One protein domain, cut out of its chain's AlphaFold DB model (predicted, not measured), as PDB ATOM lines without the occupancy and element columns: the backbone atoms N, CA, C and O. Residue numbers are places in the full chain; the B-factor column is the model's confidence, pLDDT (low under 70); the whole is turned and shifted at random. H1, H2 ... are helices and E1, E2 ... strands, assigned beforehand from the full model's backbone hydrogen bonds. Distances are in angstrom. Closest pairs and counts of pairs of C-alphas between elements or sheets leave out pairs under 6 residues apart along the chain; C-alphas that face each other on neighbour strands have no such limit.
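What this domain is: This is residues 235 to 338 of the 340 residues of an uncharacterized protein of Thermus sp. 2.9 (UniProt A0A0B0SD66). What shape? It has little regular structure: a loop, residues 261 to 313, winds beside a small antiparallel sheet, E2 - E1 - E3, and H1 and H2 lie beyond opposite ends. What parts? The 104 printed residues include E1, H1, E2, E3 and H2, class mixed. It is only just compact, close to loose, with radius of gyration of the C-alphas 15.2 A and spans 47 by 34 by 19 A.

Where its parts are: What begins? E1 is residues 237 to 241, from C-alpha (255.269, 188.886, 302.539). What follows? H1 is 248 to 251, E2 257 to 260, E3 314 to 317 and H2 327 to 336, 14.1 A long, ending at C-alpha (246.636, 175.222, 300.567).

How they stand to each other: Which strands pair? E1 is antiparallel to E2 and E3, with N 238 and O 258, 2.9 A, and N 239 and O 316, 2.8 A, within hydrogen-bond range. The helices? H1 only grazes the sheet; H2 is not on it.

The domain as a whole: Any cut? The printed part has none; E2 to E3 is a long link. Low confidence? Residues 319 to 338 have pLDDT under 70.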
ATOM      1  N   GLY A 235     252.913 184.133 307.598       78.38
ATOM      2  CA  GLY A 235     251.678 184.538 306.925       78.38
ATOM      3  C   GLY A 235     251.749 185.912 306.246       78.38
ATOM      4  O   GLY A 235     250.720 186.431 305.828       78.38
ATOM      5  N   GLN A 236     252.926 186.530 306.159       79.88
ATOM      6  CA  GLN A 236     253.139 187.831 305.521       79.88
ATOM      7  C   GLN A 236     254.209 187.745 304.429       79.88
ATOM      8  O   GLN A 236     255.035 186.828 304.410       79.88
ATOM      9  N   GLU A 237     254.201 188.720 303.520       86.81
ATOM     10  CA  GLU A 237     255.269 188.886 302.539       86.81
ATOM     11  C   GLU A 237     256.419 189.717 303.104       86.81
ATOM     12  O   GLU A 237     256.234 190.724 303.795       86.81
ATOM     13  N   VAL A 238     257.632 189.310 302.748       89.00
ATOM     14  CA  VAL A 238     258.853 190.056 303.037       89.00
ATOM     15  C   VAL A 238     259.615 190.315 301.751       89.00
ATOM     16  O   VAL A 238     259.631 189.481 300.847       89.00
ATOM     17  N   GLU A 239     260.280 191.459 301.677       89.81
ATOM     18  CA  GLU A 239     261.158 191.808 300.568       89.81
ATOM     19  C   GLU A 239     262.610 191.551 300.952       89.81
ATOM     20  O   GLU A 239     263.061 191.887 302.053       89.81
ATOM     21  N   TRP A 240     263.364 190.953 300.039       93.00
ATOM     22  CA  TRP A 240     264.788 190.743 300.207       93.00
ATOM     23  C   TRP A 240     265.574 192.006 299.859       93.00
ATOM     24  O   TRP A 240     265.564 192.497 298.734       93.00
ATOM     25  N   VAL A 241     266.358 192.487 300.817       88.38
ATOM     26  CA  VAL A 241     267.248 193.636 300.669       88.38
ATOM     27  C   VAL A 241     268.687 193.140 300.719       88.38
ATOM     28  O   VAL A 241     269.248 192.858 301.786       88.38
ATOM     29  N   ALA A 242     269.288 193.031 299.538       87.62
ATOM     30  CA  ALA A 242     270.711 192.742 299.407       87.62
ATOM     31  C   ALA A 242     271.564 193.856 300.043       87.62
ATOM     32  O   ALA A 242     271.218 195.036 299.968       87.62
ATOM     33  N   ALA A 243     272.675 193.478 300.680       84.69
ATOM     34  CA  ALA A 243     273.688 194.439 301.115       84.69
ATOM     35  C   ALA A 243     274.312 195.155 299.903       84.69
ATOM     36  O   ALA A 243     274.299 194.622 298.796       84.69
ATOM     37  N   GLN A 244     274.887 196.342 300.117       82.62
ATOM     38  CA  GLN A 244     275.472 197.151 299.038       82.62
ATOM     39  C   GLN A 244     276.579 196.413 298.264       82.62
ATOM     40  O   GLN A 244     276.725 196.606 297.064       82.62
ATOM     41  N   ASP A 245     277.326 195.545 298.941       84.06
ATOM     42  CA  ASP A 245     278.396 194.706 298.397       84.06
ATOM     43  C   ASP A 245     278.006 193.217 298.369       84.06
ATOM     44  O   ASP A 245     278.841 192.327 298.541       84.06
ATOM     45  N   ALA A 246     276.710 192.926 298.225       85.19
ATOM     46  CA  ALA A 246     276.231 191.555 298.180       85.19
ATOM     47  C   ALA A 246     276.862 190.772 297.020       85.19
ATOM     48  O   ALA A 246     277.053 191.283 295.918       85.19
ATOM     49  N   CYS A 247     277.124 189.484 297.253       87.19
ATOM     50  CA  CYS A 247     277.572 188.586 296.195       87.19
ATOM     51  C   CYS A 247     276.505 188.466 295.083       87.19
ATOM     52  O   CYS A 247     275.315 188.670 295.358       87.19
ATOM     53  N   PRO A 248     276.875 188.043 293.858       90.31
ATOM     54  CA  PRO A 248     275.932 187.918 292.740       90.31
ATOM     55  C   PRO A 248     274.710 187.045 293.056       90.31
ATOM     56  O   PRO A 248     273.591 187.348 292.640       90.31
ATOM     57  N   TYR A 249     274.904 185.994 293.859       89.56
ATOM     58  CA  TYR A 249     273.815 185.134 294.318       89.56
ATOM     59  C   TYR A 249     272.777 185.894 295.150       89.56
ATOM     60  O   TYR A 249     271.584 185.731 294.932       89.56
ATOM     61  N   CYS A 250     273.210 186.717 296.106       89.69
ATOM     62  CA  CYS A 250     272.298 187.488 296.948       89.69
ATOM     63  C   CYS A 250     271.738 188.720 296.226       89.69
ATOM     64  O   CYS A 250     270.604 189.115 296.495       89.69
ATOM     65  N   ALA A 251     272.520 189.324 295.327       91.25
ATOM     66  CA  ALA A 251     272.127 190.500 294.560       91.25
ATOM     67  C   ALA A 251     270.918 190.215 293.658       91.25
ATOM     68  O   ALA A 251     270.017 191.044 293.576       91.25
ATOM     69  N   ARG A 252     270.834 189.013 293.066       91.88
ATOM     70  CA  ARG A 252     269.703 188.623 292.201       91.88
ATOM     71  C   ARG A 252     268.347 188.625 292.911       91.88
ATOM     72  O   ARG A 252     267.320 188.720 292.251       91.88
ATOM     73  N   TYR A 253     268.348 188.479 294.235       92.69
ATOM     74  CA  TYR A 253     267.138 188.474 295.049       92.69
ATOM     75  C   TYR A 253     266.748 189.868 295.539       92.69
ATOM     76  O   TYR A 253     265.684 190.012 296.122       92.69
ATOM     77  N   HIS A 254     267.573 190.897 295.320       92.62
ATOM     78  CA  HIS A 254     267.247 192.255 295.748       92.62
ATOM     79  C   HIS A 254     265.898 192.716 295.168       92.62
ATOM     80  O   HIS A 254     265.672 192.605 293.967       92.62
ATOM     81  N   GLY A 255     265.004 193.206 296.031       88.44
ATOM     82  CA  GLY A 255     263.654 193.647 295.664       88.44
ATOM     83  C   GLY A 255     262.649 192.513 295.421       88.44
ATOM     84  O   GLY A 255     261.473 192.781 295.189       88.44
ATOM     85  N   GLN A 256     263.069 191.242 295.478       93.25
ATOM     86  CA  GLN A 256     262.141 190.119 295.350       93.25
ATOM     87  C   GLN A 256     261.353 189.904 296.639       93.25
ATOM     88  O   GLN A 256     261.883 190.050 297.746       93.25
ATOM     89  N   ARG A 257     260.089 189.508 296.478       92.75
ATOM     90  CA  ARG A 257     259.165 189.227 297.575       92.75
ATOM     91  C   ARG A 257     259.028 187.734 297.804       92.75
ATOM     92  O   ARG A 257     258.999 186.950 296.857       92.75
ATOM     93  N   PHE A 258     258.924 187.362 299.071       93.19
ATOM     94  CA  PHE A 258     258.791 185.984 299.510       93.19
ATOM     95  C   PHE A 258     257.677 185.877 300.539       93.19
ATOM     96  O   PHE A 258     257.632 186.658 301.493       93.19
ATOM     97  N   MET A 259     256.819 184.872 300.377       91.56
ATOM     98  CA  MET A 259     255.850 184.511 301.405       91.56
ATOM     99  C   MET A 259     256.577 183.827 302.558       91.56
ATOM    100  O   MET A 259     257.346 182.879 302.349       91.56
ATOM    101  N   VAL A 260     256.322 184.280 303.783       88.44
ATOM    102  CA  VAL A 260     256.845 183.623 304.977       88.44
ATOM    103  C   VAL A 260     255.831 182.605 305.480       88.44
ATOM    104  O   VAL A 260     254.687 182.940 305.778       88.44
ATOM    105  N   VAL A 261     256.247 181.349 305.595       86.94
ATOM    106  CA  VAL A 261     255.400 180.226 306.012       86.94
ATOM    107  C   VAL A 261     255.901 179.605 307.315       86.94
ATOM    108  O   VAL A 261     257.044 179.806 307.726       86.94
ATOM    109  N   SER A 262     255.034 178.830 307.968       82.25
ATOM    110  CA  SER A 262     255.407 178.041 309.146       82.25
ATOM    111  C   SER A 262     256.482 176.990 308.804       82.25
ATOM    112  O   SER A 262     256.454 176.426 307.701       82.25
ATOM    113  N   PRO A 263     257.390 176.651 309.741       82.31
ATOM    114  CA  PRO A 263     258.289 175.508 309.606       82.31
ATOM    115  C   PRO A 263     257.589 174.159 309.363       82.31
ATOM    116  O   PRO A 263     258.238 173.255 308.855       82.31
ATOM    117  N   ASP A 264     256.291 174.018 309.612       81.81
ATOM    118  CA  ASP A 264     255.567 172.755 309.360       81.81
ATOM    119  C   ASP A 264     254.604 172.850 308.174       81.81
ATOM    120  O   ASP A 264     253.717 172.019 308.008       81.81
ATOM    121  N   HIS A 265     254.731 173.895 307.349       82.69
ATOM    122  CA  HIS A 265     253.841 174.079 306.209       82.69
ATOM    123  C   HIS A 265     253.939 172.874 305.246       82.69
ATOM    124  O   HIS A 265     255.044 172.563 304.794       82.69
ATOM    125  N   PRO A 266     252.822 172.210 304.884       78.31
ATOM    126  CA  PRO A 266     252.856 170.947 304.137       78.31
ATOM    127  C   PRO A 266     253.406 171.113 302.713       78.31
ATOM    128  O   PRO A 266     254.074 170.230 302.190       78.31
ATOM    129  N   ASN A 267     253.192 172.286 302.111       84.25
ATOM    130  CA  ASN A 267     253.582 172.597 300.733       84.25
ATOM    131  C   ASN A 267     254.690 173.665 300.691       84.25
ATOM    132  O   ASN A 267     254.475 174.787 300.228       84.25
ATOM    133  N   LYS A 268     255.860 173.388 301.281       85.94
ATOM    134  CA  LYS A 268     256.997 174.326 301.236       85.94
ATOM    135  C   LYS A 268     257.677 174.317 299.871       85.94
ATOM    136  O   LYS A 268     258.279 173.324 299.482       85.94
ATOM    137  N   ASP A 269     257.693 175.471 299.217       87.69
ATOM    138  CA  ASP A 269     258.531 175.724 298.054       87.69
ATOM    139  C   ASP A 269     259.860 176.354 298.504       87.69
ATOM    140  O   ASP A 269     259.902 177.454 299.064       87.69
ATOM    141  N   PHE A 270     260.970 175.655 298.265       87.50
ATOM    142  CA  PHE A 270     262.296 176.128 298.663       87.50
ATOM    143  C   PHE A 270     262.763 177.352 297.853       87.50
ATOM    144  O   PHE A 270     263.595 178.113 298.342       87.50
ATOM    145  N   GLY A 271     262.244 177.578 296.650       87.88
ATOM    146  CA  GLY A 271     262.544 178.734 295.807       87.88
ATOM    147  C   GLY A 271     261.672 179.958 296.090       87.88
ATOM    148  O   GLY A 271     262.105 181.073 295.803       87.88
ATOM    149  N   ARG A 272     260.475 179.771 296.661       86.69
ATOM    150  CA  ARG A 272     259.465 180.842 296.806       86.69
ATOM    151  C   ARG A 272     259.077 181.181 298.241       86.69
ATOM    152  O   ARG A 272     258.609 182.290 298.493       86.69
ATOM    153  N   HIS A 273     259.271 180.263 299.186       92.50
ATOM    154  CA  HIS A 273     258.915 180.480 300.586       92.50
ATOM    155  C   HIS A 273     260.145 180.717 301.461       92.50
ATOM    156  O   HIS A 273     261.198 180.101 301.278       92.50
ATOM    157  N   LEU A 274     259.984 181.561 302.476       93.56
ATOM    158  CA  LEU A 274     260.897 181.672 303.610       93.56
ATOM    159  C   LEU A 274     260.221 181.101 304.858       93.56
ATOM    160  O   LEU A 274     259.007 181.173 304.995       93.56
ATOM    161  N   TRP A 275     260.990 180.523 305.773       91.94
ATOM    162  CA  TRP A 275     260.482 180.090 307.076       91.94
ATOM    163  C   TRP A 275     261.588 180.210 308.127       91.94
ATOM    164  O   TRP A 275     262.773 180.192 307.770       91.94
ATOM    165  N   PRO A 276     261.231 180.333 309.415       85.44
ATOM    166  CA  PRO A 276     262.208 180.321 310.496       85.44
ATOM    167  C   PRO A 276     263.072 179.059 310.459       85.44
ATOM    168  O   PRO A 276     262.558 177.954 310.314       85.44
ATOM    169  N   GLY A 277     264.389 179.232 310.553       84.12
ATOM    170  CA  GLY A 277     265.351 178.126 310.530       84.12
ATOM    171  C   GLY A 277     265.680 177.550 309.150       84.12
ATOM    172  O   GLY A 277     266.458 176.606 309.044       84.12
ATOM    173  N   LYS A 278     265.151 178.119 308.059       90.12
ATOM    174  CA  LYS A 278     265.564 177.725 306.706       90.12
ATOM    175  C   LYS A 278     267.067 177.945 306.500       90.12
ATOM    176  O   LYS A 278     267.554 179.065 306.639       90.12
ATOM    177  N   THR A 279     267.775 176.898 306.076       87.81
ATOM    178  CA  THR A 279     269.218 176.921 305.801       87.81
ATOM    179  C   THR A 279     269.554 176.278 304.453       87.81
ATOM    180  O   THR A 279     268.811 175.435 303.952       87.81
ATOM    181  N   ASN A 280     270.682 176.685 303.863       88.88
ATOM    182  CA  ASN A 280     271.267 176.075 302.663       88.88
ATOM    183  C   ASN A 280     272.332 175.009 302.990       88.88
ATOM    184  O   ASN A 280     273.014 174.534 302.084       88.88
ATOM    185  N   VAL A 281     272.503 174.631 304.263       82.31
ATOM    186  CA  VAL A 281     273.390 173.519 304.645       82.31
ATOM    187  C   VAL A 281     272.977 172.247 303.890       82.31
ATOM    188  O   VAL A 281     271.794 171.931 303.787       82.31
ATOM    189  N   GLY A 282     273.958 171.554 303.306       82.06
ATOM    190  CA  GLY A 282     273.733 170.364 302.476       82.06
ATOM    191  C   GLY A 282     273.259 170.644 301.042       82.06
ATOM    192  O   GLY A 282     273.055 169.699 300.283       82.06
ATOM    193  N   ARG A 283     273.109 171.913 300.639       87.62
ATOM    194  CA  ARG A 283     272.703 172.320 299.281       87.62
ATOM    195  C   ARG A 283     273.850 172.976 298.516       87.62
ATOM    196  O   ARG A 283     274.810 173.477 299.097       87.62
ATOM    197  N   SER A 284     273.748 172.988 297.187       86.62
ATOM    198  CA  SER A 284     274.769 173.530 296.289       86.62
ATOM    199  C   SER A 284     274.317 174.817 295.602       86.62
ATOM    200  O   SER A 284     273.193 174.924 295.122       86.62
ATOM    201  N   PHE A 285     275.228 175.782 295.487       85.38
ATOM    202  CA  PHE A 285     275.024 176.996 294.688       85.38
ATOM    203  C   PHE A 285     275.334 176.787 293.198       85.38
ATOM    204  O   PHE A 285     275.056 177.673 292.391       85.38
ATOM    205  N   HIS A 286     275.912 175.639 292.831       86.44
ATOM    206  CA  HIS A 286     276.303 175.336 291.462       86.44
ATOM    207  C   HIS A 286     275.279 174.401 290.793       86.44
ATOM    208  O   HIS A 286     274.918 173.384 291.388       86.44
ATOM    209  N   PRO A 287     274.835 174.684 289.551       86.75
ATOM    210  CA  PRO A 287     273.824 173.881 288.857       86.75
ATOM    211  C   PRO A 287     274.287 172.472 288.466       86.75
ATOM    212  O   PRO A 287     273.454 171.634 288.124       86.75
ATOM    213  N   TYR A 288     275.589 172.192 288.534       89.38
ATOM    214  CA  TYR A 288     276.177 170.904 288.161       89.38
ATOM    215  C   TYR A 288     277.019 170.300 289.289       89.38
ATOM    216  O   TYR A 288     277.595 171.017 290.112       89.38
ATOM    217  N   THR A 289     277.102 168.972 289.318       88.69
ATOM    218  CA  THR A 289     278.061 168.211 290.127       88.69
ATOM    219  C   THR A 289     279.479 168.352 289.559       88.69
ATOM    220  O   THR A 289     279.663 168.785 288.423       88.69
ATOM    221  N   ALA A 290     280.490 167.911 290.315       86.12
ATOM    222  CA  ALA A 290     281.868 167.824 289.817       86.12
ATOM    223  C   ALA A 290     282.010 166.897 288.591       86.12
ATOM    224  O   ALA A 290     282.929 167.055 287.799       86.12
ATOM    225  N   THR A 291     281.074 165.961 288.408       90.12
ATOM    226  CA  THR A 291     281.012 165.042 287.262       90.12
ATOM    227  C   THR A 291     280.256 165.615 286.056       90.12
ATOM    228  O   THR A 291     280.030 164.901 285.085       90.12
ATOM    229  N   GLY A 292     279.811 166.876 286.110       90.50
ATOM    230  CA  GLY A 292     279.063 167.527 285.028       90.50
ATOM    231  C   GLY A 292     277.572 167.173 284.964       90.50
ATOM    232  O   GLY A 292     276.852 167.694 284.114       90.50
ATOM    233  N   LYS A 293     277.060 166.337 285.878       93.31
ATOM    234  CA  LYS A 293     275.623 166.033 285.971       93.31
ATOM    235  C   LYS A 293     274.866 167.257 286.488       93.31
ATOM    236  O   LYS A 293     275.257 167.855 287.490       93.31
ATOM    237  N   ARG A 294     273.752 167.610 285.844       92.25
ATOM    238  CA  ARG A 294     272.855 168.677 286.318       92.25
ATOM    239  C   ARG A 294     272.176 168.258 287.626       92.25
ATOM    240  O   ARG A 294     271.649 167.152 287.719       92.25
ATOM    241  N   ARG A 295     272.195 169.145 288.619       89.81
ATOM    242  CA  ARG A 295     271.550 168.951 289.923       89.81
ATOM    243  C   ARG A 295     270.043 169.177 289.838       89.81
ATOM    244  O   ARG A 295     269.588 170.028 289.072       89.81
ATOM    245  N   GLY A 296     269.286 168.430 290.637       87.25
ATOM    246  CA  GLY A 296     267.847 168.643 290.808       87.25
ATOM    247  C   GLY A 296     267.532 169.840 291.713       87.25
ATOM    248  O   GLY A 296     268.391 170.323 292.450       87.25
ATOM    249  N   GLU A 297     266.279 170.300 291.714       81.62
ATOM    250  CA  GLU A 297     265.837 171.429 292.559       81.62
ATOM    251  C   GLU A 297     266.037 171.174 294.062       81.62
ATOM    252  O   GLU A 297     266.389 172.081 294.815       81.62
ATOM    253  N   GLY A 298     265.888 169.921 294.504       82.19
ATOM    254  CA  GLY A 298     266.123 169.520 295.894       82.19
ATOM    255  C   GLY A 298     267.578 169.665 296.353       82.19
ATOM    256  O   GLY A 298     267.823 169.795 297.549       82.19
ATOM    257  N   GLU A 299     268.533 169.697 295.423       84.94
ATOM    258  CA  GLU A 299     269.964 169.836 295.715       84.94
ATOM    259  C   GLU A 299     270.439 171.291 295.656       84.94
ATOM    260  O   GLU A 299     271.528 171.609 296.138       84.94
ATOM    261  N   LEU A 300     269.655 172.177 295.040       88.31
ATOM    262  CA  LEU A 300     270.051 173.559 294.821       88.31
ATOM    263  C   LEU A 300     269.735 174.435 296.028       88.31
ATOM    264  O   LEU A 300     268.710 174.296 296.702       88.31
ATOM    265  N   ALA A 301     270.659 175.351 296.296       89.56
ATOM    266  CA  ALA A 301     270.476 176.417 297.256       89.56
ATOM    267  C   ALA A 301     269.392 177.386 296.764       89.56
ATOM    268  O   ALA A 301     269.255 177.663 295.570       89.56
ATOM    269  N   GLY A 302     268.635 177.912 297.717       90.50
ATOM    270  CA  GLY A 302     267.518 178.822 297.491       90.50
ATOM    271  C   GLY A 302     267.591 180.043 298.406       90.50
ATOM    272  O   GLY A 302     268.568 180.216 299.152       90.50
ATOM    273  N   PRO A 303     266.585 180.928 298.350       91.88
ATOM    274  CA  PRO A 303     266.523 182.091 299.222       91.88
ATOM    275  C   PRO A 303     266.435 181.625 300.679       91.88
ATOM    276  O   PRO A 303     265.461 181.000 301.089       91.88
ATOM    277  N   ALA A 304     267.471 181.909 301.457       91.62
ATOM    278  CA  ALA A 304     267.548 181.692 302.897       91.62
ATOM    279  C   ALA A 304     268.336 182.862 303.487       91.62
ATOM    280  O   ALA A 304     269.234 183.374 302.820       91.62
ATOM    281  N   ILE A 305     268.013 183.314 304.699       87.12
ATOM    282  CA  ILE A 305     268.771 184.381 305.362       87.12
ATOM    283  C   ILE A 305     269.300 183.868 306.701       87.12
ATOM    284  O   ILE A 305     268.489 183.491 307.544       87.12
ATOM    285  N   PRO A 306     270.629 183.906 306.923       86.38
ATOM    286  CA  PRO A 306     271.683 184.207 305.946       86.38
ATOM    287  C   PRO A 306     271.754 183.144 304.832       86.38
ATOM    288  O   PRO A 306     271.504 181.967 305.068       86.38
ATOM    289  N   ALA A 307     272.109 183.554 303.608       86.75
ATOM    290  CA  ALA A 307     272.174 182.629 302.468       86.75
ATOM    291  C   ALA A 307     273.408 181.728 302.503       86.75
ATOM    292  O   ALA A 307     273.356 180.584 302.064       86.75
ATOM    293  N   HIS A 308     274.516 182.288 302.978       81.19
ATOM    294  CA  HIS A 308     275.841 181.695 303.049       81.19
ATOM    295  C   HIS A 308     276.609 182.352 304.207       81.19
ATOM    296  O   HIS A 308     276.179 183.400 304.716       81.19
ATOM    297  N   PRO A 309     277.766 181.803 304.607       75.81
ATOM    298  CA  PRO A 309     278.580 182.422 305.638       75.81
ATOM    299  C   PRO A 309     278.940 183.876 305.296       75.81
ATOM    300  O   PRO A 309     279.137 184.208 304.126       75.81
ATOM    301  N   HIS A 310     278.996 184.755 306.302       75.06
ATOM    302  CA  HIS A 310     279.183 186.212 306.137       75.06
ATOM    303  C   HIS A 310     278.091 186.965 305.350       75.06
ATOM    304  O   HIS A 310     278.262 188.151 305.064       75.06
ATOM    305  N   CYS A 311     276.963 186.342 305.007       81.38
ATOM    306  CA  CYS A 311     275.868 187.056 304.353       81.38
ATOM    307  C   CYS A 311     275.340 188.192 305.249       81.38
ATOM    308  O   CYS A 311     274.905 187.959 306.376       81.38
ATOM    309  N   ARG A 312     275.352 189.428 304.726       81.12
ATOM    310  CA  ARG A 312     274.841 190.640 305.402       81.12
ATOM    311  C   ARG A 312     273.485 191.112 304.871       81.12
ATOM    312  O   ARG A 312     272.977 192.144 305.308       81.12
ATOM    313  N   CYS A 313     272.929 190.385 303.904       85.75
ATOM    314  CA  CYS A 313     271.609 190.659 303.351       85.75
ATOM    315  C   CYS A 313     270.539 190.442 304.420       85.75
ATOM    316  O   CYS A 313     270.736 189.700 305.385       85.75
ATOM    317  N   ARG A 314     269.400 191.101 304.248       86.69
ATOM    318  CA  ARG A 314     268.291 191.053 305.199       86.69
ATOM    319  C   ARG A 314     266.972 191.001 304.455       86.69
ATOM    320  O   ARG A 314     266.902 191.395 303.300       86.69
ATOM    321  N   VAL A 315     265.929 190.587 305.152       88.06
ATOM    322  CA  VAL A 315     264.552 190.793 304.711       88.06
ATOM    323  C   VAL A 315     263.934 191.950 305.483       88.06
ATOM    324  O   VAL A 315     264.353 192.262 306.606       88.06
ATOM    325  N   VAL A 316     262.985 192.625 304.851       83.19
ATOM    326  CA  VAL A 316     262.194 193.712 305.432       83.19
ATOM    327  C   VAL A 316     260.713 193.431 305.186       83.19
ATOM    328  O   VAL A 316     260.389 192.765 304.202       83.19
ATOM    329  N   PRO A 317     259.809 193.886 306.067       78.81
ATOM    330  CA  PRO A 317     258.384 193.715 305.818       78.81
ATOM    331  C   PRO A 317     257.978 194.544 304.595       78.81
ATOM    332  O   PRO A 317     258.435 195.681 304.439       78.81
ATOM    333  N   VAL A 318     257.116 193.994 303.742       78.81
ATOM    334  CA  VAL A 318     256.478 194.769 302.672       78.81
ATOM    335  C   VAL A 318     255.363 195.600 303.309       78.81
ATOM    336  O   VAL A 318     254.383 195.057 303.816       78.81
ATOM    337  N   VAL A 319     255.522 196.927 303.339       58.09
ATOM    338  CA  VAL A 319     254.485 197.833 303.858       58.09
ATOM    339  C   VAL A 319     253.431 198.025 302.771       58.09
ATOM    340  O   VAL A 319     253.657 198.745 301.801       58.09
ATOM    341  N   GLY A 320     252.289 197.360 302.935       47.44
ATOM    342  CA  GLY A 320     251.157 197.425 302.011       47.44
ATOM    343  C   GLY A 320     250.669 196.030 301.638       47.44
ATOM    344  O   GLY A 320     251.250 195.390 300.770       47.44
ATOM    345  N   ARG A 321     249.568 195.620 302.283       42.00
ATOM    346  CA  ARG A 321     248.912 194.304 302.235       42.00
ATOM    347  C   ARG A 321     249.697 193.190 302.913       42.00
ATOM    348  O   ARG A 321     250.534 192.513 302.327       42.00
ATOM    349  N   THR A 322     249.332 192.936 304.162       44.44
ATOM    350  CA  THR A 322     249.540 191.603 304.734       44.44
ATOM    351  C   THR A 322     248.684 190.592 303.953       44.44
ATOM    352  O   THR A 322     247.602 190.938 303.479       44.44
ATOM    353  N   ALA A 323     249.088 189.319 303.843       44.06
ATOM    354  CA  ALA A 323     248.202 188.287 303.275       44.06
ATOM    355  C   ALA A 323     246.920 188.087 304.117       44.06
ATOM    356  O   ALA A 323     245.977 187.433 303.683       44.06
ATOM    357  N   TYR A 324     246.876 188.683 305.315       41.84
ATOM    358  CA  TYR A 324     245.699 188.796 306.168       41.84
ATOM    359  C   TYR A 324     244.736 189.921 305.752       41.84
ATOM    360  O   TYR A 324     243.600 189.916 306.211       41.84
ATOM    361  N   GLU A 325     245.126 190.839 304.868       41.72
ATOM    362  CA  GLU A 325     244.266 191.907 304.327       41.72
ATOM    363  C   GLU A 325     243.831 191.641 302.875       41.72
ATOM    364  O   GLU A 325     242.897 192.272 302.384       41.72
ATOM    365  N   ASP A 326     244.471 190.693 302.184       48.25
ATOM    366  CA  ASP A 326     244.093 190.254 300.838       48.25
ATOM    367  C   ASP A 326     243.204 189.000 300.908       48.25
ATOM    368  O   ASP A 326     243.668 187.884 301.154       48.25
ATOM    369  N   LEU A 327     241.902 189.185 300.678       50.62
ATOM    370  CA  LEU A 327     240.892 188.120 300.711       50.62
ATOM    371  C   LEU A 327     241.174 186.979 299.719       50.62
ATOM    372  O   LEU A 327     240.765 185.843 299.963       50.62
ATOM    373  N   GLU A 328     241.859 187.242 298.608       49.53
ATOM    374  CA  GLU A 328     242.190 186.228 297.607       49.53
ATOM    375  C   GLU A 328     243.438 185.433 298.009       49.53
ATOM    376  O   GLU A 328     243.515 184.221 297.780       49.53
ATOM    377  N   ALA A 329     244.398 186.087 298.671       45.69
ATOM    378  CA  ALA A 329     245.526 185.416 299.314       45.69
ATOM    379  C   ALA A 329     245.063 184.553 300.500       45.69
ATOM    380  O   ALA A 329     245.479 183.401 300.607       45.69
ATOM    381  N   GLN A 330     244.128 185.042 301.327       46.19
ATOM    382  CA  GLN A 330     243.508 184.250 302.397       46.19
ATOM    383  C   GLN A 330     242.812 182.998 301.858       46.19
ATOM    384  O   GLN A 330     242.993 181.917 302.414       46.19
ATOM    385  N   ARG A 331     242.035 183.117 300.771       54.97
ATOM    386  CA  ARG A 331     241.381 181.962 300.131       54.97
ATOM    387  C   ARG A 331     242.400 180.953 299.610       54.97
ATOM    388  O   ARG A 331     242.231 179.761 299.842       54.97
ATOM    389  N   ARG A 332     243.480 181.415 298.970       50.38
ATOM    390  CA  ARG A 332     244.574 180.546 298.500       50.38
ATOM    391  C   ARG A 332     245.296 179.844 299.646       50.38
ATOM    392  O   ARG A 332     245.543 178.648 299.554       50.38
ATOM    393  N   ILE A 333     245.586 180.552 300.735       44.56
ATOM    394  CA  ILE A 333     246.218 179.982 301.932       44.56
ATOM    395  C   ILE A 333     245.280 178.970 302.606       44.56
ATOM    396  O   ILE A 333     245.720 177.875 302.932       44.56
ATOM    397  N   ARG A 334     243.983 179.272 302.754       51.44
ATOM    398  CA  ARG A 334     242.994 178.318 303.294       51.44
ATOM    399  C   ARG A 334     242.869 177.069 302.428       51.44
ATOM    400  O   ARG A 334     242.866 175.971 302.972       51.44
ATOM    401  N   ALA A 335     242.863 177.221 301.105       50.50
ATOM    402  CA  ALA A 335     242.874 176.095 300.175       50.50
ATOM    403  C   ALA A 335     244.166 175.259 300.286       50.50
ATOM    404  O   ALA A 335     244.098 174.036 300.336       50.50
ATOM    405  N   LEU A 336     245.338 175.899 300.394       41.12
ATOM    406  CA  LEU A 336     246.636 175.222 300.567       41.12
ATOM    407  C   LEU A 336     246.783 174.508 301.919       41.12
ATOM    408  O   LEU A 336     247.547 173.550 302.013       41.12
ATOM    409  N   LEU A 337     246.083 174.987 302.950       42.06
ATOM    410  CA  LEU A 337     246.060 174.413 304.297       42.06
ATOM    411  C   LEU A 337     244.903 173.420 304.513       42.06
ATOM    412  O   LEU A 337     244.801 172.859 305.599       42.06
ATOM    413  N   GLY A 338     244.038 173.199 303.514       35.44
ATOM    414  CA  GLY A 338     242.890 172.290 303.622       35.44
ATOM    415  C   GLY A 338     241.777 172.779 304.558       35.44
ATOM    416  O   GLY A 338     241.011 171.973 305.072       35.44
TER     417      GLY A 338